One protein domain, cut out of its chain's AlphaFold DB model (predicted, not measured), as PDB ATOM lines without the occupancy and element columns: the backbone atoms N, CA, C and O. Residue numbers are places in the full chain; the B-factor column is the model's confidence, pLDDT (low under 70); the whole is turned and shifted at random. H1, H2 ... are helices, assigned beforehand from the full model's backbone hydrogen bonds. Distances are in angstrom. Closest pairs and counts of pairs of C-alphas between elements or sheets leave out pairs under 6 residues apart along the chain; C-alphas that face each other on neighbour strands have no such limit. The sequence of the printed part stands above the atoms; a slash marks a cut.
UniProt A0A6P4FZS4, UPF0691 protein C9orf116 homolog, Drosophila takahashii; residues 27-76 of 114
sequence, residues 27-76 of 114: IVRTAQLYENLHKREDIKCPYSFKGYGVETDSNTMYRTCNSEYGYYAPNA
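AT A GLANCE: This is residues 27 to 76 of the 114 residues of the protein "UPF0691 protein C9orf116 homolog" of Drosophila takahashii (UniProt A0A6P4FZS4). This domain has little regular structure: it is a long, loose loop that runs out from H1 past H2 to a far end, where residues 58 to 66 stick out, then folds back through H3 and residues 69 to 76 toward the H1 end. The printed part has 50 residues with three named helices, H1, H2 and H3 in chain order, and no named strand; the class is all helix, with 12 residues in named elements. It is loose, with a radius of gyration of the C-alphas of 13.9 A, and only just flat, spanning 39 by 27 by 15 A.

IN THESE COORDINATES: H1, residues 32 to 35, begins at C-alpha 32 (78.178, 28.418, 68.706) and is 5.3 A long from first to last C-alpha. H2, residues 53 to 56, measures 5.4 A. H3, residues 65 to 68, measures 5.7 A and ends at C-alpha 68 (91.542, 47.224, 52.361).

HOW THE PARTS SIT: H1 is apart from H2 and from H3. H2 and H3 are close but not clearly touching; their closest C-alphas, of Gly 53 and Ser 67, are 8.0 A apart. Each helix is too short for an O i to N i+4 pair, and its one O i to N i+3 pair is within hydrogen-bond range.

THE WHOLE: The C-alphas farthest apart, of Asn 36 and Met 61, are 39.6 A apart. The link from H1 to H2 is long, with 17 residues. The printed part has no cut, and no printed residue is under 70 in pLDDT.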
ATOM      1  N   ILE A  27      70.402  24.675  61.827       78.88
ATOM      2  CA  ILE A  27      70.256  26.008  62.418       78.88
ATOM      3  C   ILE A  27      71.541  26.279  63.205       78.88
ATOM      4  O   ILE A  27      71.646  25.976  64.390       78.88
ATOM      5  N   VAL A  28      72.558  26.796  62.519       73.94
ATOM      6  CA  VAL A  28      73.839  27.157  63.129       73.94
ATOM      7  C   VAL A  28      73.706  28.556  63.709       73.94
ATOM      8  O   VAL A  28      73.594  29.535  62.967       73.94
ATOM      9  N   ARG A  29      73.749  28.673  65.039       80.12
ATOM     10  CA  ARG A  29      73.951  29.983  65.664       80.12
ATOM     11  C   ARG A  29      75.410  30.360  65.477       80.12
ATOM     12  O   ARG A  29      76.300  29.620  65.883       80.12
ATOM     13  N   THR A  30      75.665  31.522  64.890       78.25
ATOM     14  CA  THR A  30      77.029  31.995  64.612       78.25
ATOM     15  C   THR A  30      77.900  32.019  65.864       78.25
ATOM     16  O   THR A  30      79.069  31.676  65.774       78.25
ATOM     17  N   ALA A  31      77.334  32.328  67.036       78.75
ATOM     18  CA  ALA A  31      78.030  32.275  68.323       78.75
ATOM     19  C   ALA A  31      78.541  30.866  68.693       78.75
ATOM     20  O   ALA A  31      79.666  30.741  69.169       78.75
ATOM     21  N   GLN A  32      77.786  29.803  68.393       82.56
ATOM     22  CA  GLN A  32      78.178  28.418  68.706       82.56
ATOM     23  C   GLN A  32      79.428  27.972  67.940       82.56
ATOM     24  O   GLN A  32      80.175  27.109  68.398       82.56
ATOM     25  N   LEU A  33      79.709  28.593  66.788       82.19
ATOM     26  CA  LEU A  33      80.943  28.341  66.042       82.19
ATOM     27  C   LEU A  33      82.191  28.777  66.823       82.19
ATOM     28  O   LEU A  33      83.273  28.248  66.581       82.19
ATOM     29  N   TYR A  34      82.053  29.725  67.756       82.12
ATOM     30  CA  TYR A  34      83.175  30.275  68.509       82.12
ATOM     31  C   TYR A  34      83.480  29.522  69.807       82.12
ATOM     32  O   TYR A  34      84.605  29.655  70.285       82.12
ATOM     33  N   GLU A  35      82.536  28.729  70.329       80.25
ATOM     34  CA  GLU A  35      82.638  28.014  71.615       80.25
ATOM     35  C   GLU A  35      83.748  26.950  71.626       80.25
ATOM     36  O   GLU A  35      84.466  26.809  72.609       80.25
ATOM     37  N   ASN A  36      83.929  26.228  70.517       75.69
ATOM     38  CA  ASN A  36      84.833  25.067  70.437       75.69
ATOM     39  C   ASN A  36      86.246  25.397  69.928       75.69
ATOM     40  O   ASN A  36      87.011  24.507  69.549       75.69
ATOM     41  N   LEU A  37      86.581  26.678  69.833       79.19
ATOM     42  CA  LEU A  37      87.845  27.132  69.274       79.19
ATOM     43  C   LEU A  37      88.843  27.385  70.421       79.19
ATOM     44  O   LEU A  37      88.636  28.263  71.255       79.19
ATOM     45  N   HIS A  38      89.952  26.646  70.441       72.69
ATOM     46  CA  HIS A  38      91.046  26.804  71.404       72.69
ATOM     47  C   HIS A  38      91.976  27.930  70.938       72.69
ATOM     48  O   HIS A  38      92.938  27.691  70.211       72.69
ATOM     49  N   LYS A  39      91.666  29.171  71.301       74.69
ATOM     50  CA  LYS A  39      92.347  30.368  70.782       74.69
ATOM     51  C   LYS A  39      93.350  30.933  71.782       74.69
ATOM     52  O   LYS A  39      93.376  30.543  72.942       74.69
ATOM     53  N   ARG A  40      94.149  31.896  71.313       76.12
ATOM     54  CA  ARG A  40      95.009  32.736  72.160       76.12
ATOM     55  C   ARG A  40      94.207  33.632  73.111       76.12
ATOM     56  O   ARG A  40      94.648  33.860  74.228       76.12
ATOM     57  N   GLU A  41      93.076  34.152  72.643       75.81
ATOM     58  CA  GLU A  41      92.222  35.108  73.355       75.81
ATOM     59  C   GLU A  41      90.796  34.558  73.477       75.81
ATOM     60  O   GLU A  41      90.331  33.830  72.590       75.81
ATOM     61  N   ASP A  42      90.091  34.942  74.545       75.69
ATOM     62  CA  ASP A  42      88.717  34.521  74.852       75.69
ATOM     63  C   ASP A  42      87.688  35.181  73.915       75.69
ATOM     64  O   ASP A  42      86.879  36.030  74.294       75.69
ATOM     65  N   ILE A  43      87.701  34.776  72.649       81.88
ATOM     66  CA  ILE A  43      86.756  35.245  71.636       81.88
ATOM     67  C   ILE A  43      85.483  34.403  71.748       81.88
ATOM     68  O   ILE A  43      85.450  33.263  71.275       81.88
ATOM     69  N   LYS A  44      84.429  34.967  72.341       79.00
ATOM     70  CA  LYS A  44      83.143  34.279  72.562       79.00
ATOM     71  C   LYS A  44      82.142  34.483  71.427       79.00
ATOM     72  O   LYS A  44      81.281  33.637  71.210       79.00
ATOM     73  N   CYS A  45      82.227  35.599  70.708       81.25
ATOM     74  CA  CYS A  45      81.263  35.942  69.668       81.25
ATOM     75  C   CYS A  45      81.919  36.739  68.527       81.25
ATOM     76  O   CYS A  45      83.017  37.271  68.703       81.25
ATOM     77  N   PRO A  46      81.253  36.868  67.361       80.19
ATOM     78  CA  PRO A  46      81.750  37.696  66.258       80.19
ATOM     79  C   PRO A  46      82.039  39.146  66.667       80.19
ATOM     80  O   PRO A  46      82.983  39.753  66.178       80.19
ATOM     81  N   TYR A  47      81.253  39.685  67.602       80.50
ATOM     82  CA  TYR A  47      81.380  41.061  68.084       80.50
ATOM     83  C   TYR A  47      82.584  41.291  69.006       80.50
ATOM     84  O   TYR A  47      82.814  42.430  69.400       80.50
ATOM     85  N   SER A  48      83.335  40.245  69.370       84.25
ATOM     86  CA  SER A  48      84.572  40.382  70.149       84.25
ATOM     87  C   SER A  48      85.692  41.066  69.358       84.25
ATOM     88  O   SER A  48      86.612  41.601  69.966       84.25
ATOM     89  N   PHE A  49      85.623  41.073  68.025       86.94
ATOM     90  CA  PHE A  49      86.582  41.769  67.172       86.94
ATOM     91  C   PHE A  49      86.219  43.246  67.048       86.94
ATOM     92  O   PHE A  49      85.079  43.571  66.718       86.94
ATOM     93  N   LYS A  50      87.188  44.123  67.331       88.94
ATOM     94  CA  LYS A  50      87.036  45.582  67.345       88.94
ATOM     95  C   LYS A  50      88.198  46.271  66.652       88.94
ATOM     96  O   LYS A  50      89.295  45.719  66.607       88.94
ATOM     97  N   GLY A  51      87.951  47.484  66.158       90.38
ATOM     98  CA  GLY A  51      88.981  48.330  65.548       90.38
ATOM     99  C   GLY A  51      89.240  48.024  64.073       90.38
ATOM    100  O   GLY A  51      90.308  48.346  63.560       90.38
ATOM    101  N   TYR A  52      88.279  47.394  63.399       91.81
ATOM    102  CA  TYR A  52      88.346  47.117  61.965       91.81
ATOM    103  C   TYR A  52      87.662  48.234  61.177       91.81
ATOM    104  O   TYR A  52      86.657  48.785  61.626       91.81
ATOM    105  N   GLY A  53      88.180  48.540  59.983       90.06
ATOM    106  CA  GLY A  53      87.692  49.654  59.159       90.06
ATOM    107  C   GLY A  53      86.187  49.606  58.872       90.06
ATOM    108  O   GLY A  53      85.540  50.648  58.868       90.06
ATOM    109  N   VAL A  54      85.613  48.403  58.746       88.94
ATOM    110  CA  VAL A  54      84.168  48.187  58.550       88.94
ATOM    111  C   VAL A  54      83.288  48.800  59.651       88.94
ATOM    112  O   VAL A  54      82.126  49.097  59.400       88.94
ATOM    113  N   GLU A  55      83.813  48.997  60.867       89.31
ATOM    114  CA  GLU A  55      83.059  49.596  61.978       89.31
ATOM    115  C   GLU A  55      82.997  51.130  61.890       89.31
ATOM    116  O   GLU A  55      82.075  51.741  62.428       89.31
ATOM    117  N   THR A  56      83.984  51.754  61.243       85.75
ATOM    118  CA  THR A  56      84.195  53.212  61.250       85.75
ATOM    119  C   THR A  56      83.974  53.878  59.896       85.75
ATOM    120  O   THR A  56      83.868  55.101  59.828       85.75
ATOM    121  N   ASP A  57      83.972  53.099  58.816       84.94
ATOM    122  CA  ASP A  57      83.938  53.628  57.459       84.94
ATOM    123  C   ASP A  57      82.569  54.233  57.121       84.94
ATOM    124  O   ASP A  57      81.535  53.567  57.169       84.94
ATOM    125  N   SER A  58      82.580  55.517  56.773       80.50
ATOM    126  CA  SER A  58      81.403  56.287  56.368       80.50
ATOM    127  C   SER A  58      81.464  56.748  54.912       80.50
ATOM    128  O   SER A  58      80.459  57.240  54.398       80.50
ATOM    129  N   ASN A  59      82.611  56.606  54.231       82.31
ATOM    130  CA  ASN A  59      82.826  57.200  52.914       82.31
ATOM    131  C   ASN A  59      83.318  56.177  51.890       82.31
ATOM    132  O   ASN A  59      84.498  55.843  51.808       82.31
ATOM    133  N   THR A  60      82.406  55.769  51.012       78.81
ATOM    134  CA  THR A  60      82.680  54.795  49.953       78.81
ATOM    135  C   THR A  60      83.458  55.366  48.762       78.81
ATOM    136  O   THR A  60      83.968  54.591  47.960       78.81
ATOM    137  N   MET A  61      83.545  56.695  48.611       86.75
ATOM    138  CA  MET A  61      84.119  57.343  47.420       86.75
ATOM    139  C   MET A  61      85.643  57.509  47.494       86.75
ATOM    140  O   MET A  61      86.305  57.491  46.460       86.75
ATOM    141  N   TYR A  62      86.218  57.649  48.694       85.56
ATOM    142  CA  TYR A  62      87.657  57.899  48.885       85.56
ATOM    143  C   TYR A  62      88.387  56.706  49.504       85.56
ATOM    144  O   TYR A  62      89.099  56.835  50.500       85.56
ATOM    145  N   ARG A  63      88.225  55.529  48.896       86.50
ATOM    146  CA  ARG A  63      88.858  54.292  49.358       86.50
ATOM    147  C   ARG A  63      90.093  53.963  48.517       86.50
ATOM    148  O   ARG A  63      90.008  53.819  47.302       86.50
ATOM    149  N   THR A  64      91.253  53.848  49.160       89.81
ATOM    150  CA  THR A  64      92.498  53.425  48.492       89.81
ATOM    151  C   THR A  64      92.649  51.907  48.555       89.81
ATOM    152  O   THR A  64      92.108  51.274  49.459       89.81
ATOM    153  N   CYS A  65      93.446  51.301  47.672       90.00
ATOM    154  CA  CYS A  65      93.721  49.858  47.755       90.00
ATOM    155  C   CYS A  65      94.358  49.471  49.105       90.00
ATOM    156  O   CYS A  65      94.029  48.445  49.688       90.00
ATOM    157  N   ASN A  66      95.203  50.341  49.669       91.88
ATOM    158  CA  ASN A  66      95.842  50.086  50.963       91.88
ATOM    159  C   ASN A  66      94.851  50.106  52.135       91.88
ATOM    160  O   ASN A  66      95.103  49.457  53.146       91.88
ATOM    161  N   SER A  67      93.724  50.813  52.005       89.00
ATOM    162  CA  SER A  67      92.675  50.842  53.036       89.00
ATOM    163  C   SER A  67      91.890  49.530  53.157       89.00
ATOM    164  O   SER A  67      91.076  49.380  54.064       89.00
ATOM    165  N   GLU A  68      92.110  48.569  52.256       90.62
ATOM    166  CA  GLU A  68      91.542  47.224  52.361       90.62
ATOM    167  C   GLU A  68      92.234  46.382  53.444       90.62
ATOM    168  O   GLU A  68      91.592  45.565  54.110       90.62
ATOM    169  N   TYR A  69      93.527  46.615  53.679       93.50
ATOM    170  CA  TYR A  69      94.262  45.919  54.727       93.50
ATOM    171  C   TYR A  69      93.727  46.308  56.113       93.50
ATOM    172  O   TYR A  69      93.654  47.483  56.459       93.50
ATOM    173  N   GLY A  70      93.342  45.312  56.916       91.31
ATOM    174  CA  GLY A  70      92.739  45.543  58.234       91.31
ATOM    175  C   GLY A  70      91.294  46.061  58.192       91.31
ATOM    176  O   GLY A  70      90.754  46.452  59.226       91.31
ATOM    177  N   TYR A  71      90.640  46.055  57.026       92.56
ATOM    178  CA  TYR A  71      89.268  46.550  56.909       92.56
ATOM    179  C   TYR A  71      88.226  45.591  57.495       92.56
ATOM    180  O   TYR A  71      87.297  46.028  58.172       92.56
ATOM    181  N   TYR A  72      88.371  44.289  57.241       92.00
ATOM    182  CA  TYR A  72      87.417  43.267  57.675       92.00
ATOM    183  C   TYR A  72      87.886  42.552  58.940       92.00
ATOM    184  O   TYR A  72      89.032  42.110  59.033       92.00
ATOM    185  N   ALA A  73      86.962  42.384  59.886       91.19
ATOM    186  CA  ALA A  73      87.184  41.579  61.076       91.19
ATOM    187  C   ALA A  73      87.291  40.080  60.729       91.19
ATOM    188  O   ALA A  73      86.580  39.595  59.842       91.19
ATOM    189  N   PRO A  74      88.134  39.314  61.442       89.31
ATOM    190  CA  PRO A  74      88.217  37.871  61.281       89.31
ATOM    191  C   PRO A  74      86.921  37.188  61.737       89.31
ATOM    192  O   PRO A  74      86.200  37.652  62.622       89.31
ATOM    193  N   ASN A  75      86.636  36.032  61.146       87.38
ATOM    194  CA  ASN A  75      85.472  35.208  61.448       87.38
ATOM    195  C   ASN A  75      85.884  33.836  62.019       87.38
ATOM    196  O   ASN A  75      87.064  33.494  62.086       87.38
ATOM    197  N   ALA A  76      84.904  33.024  62.425       85.25
ATOM    198  CA  ALA A  76      85.151  31.686  62.978       85.25
ATOM    199  C   ALA A  76      85.941  30.750  62.042       85.25
ATOM    200  O   ALA A  76      86.575  29.817  62.522       85.25
TER     201      ALA A  76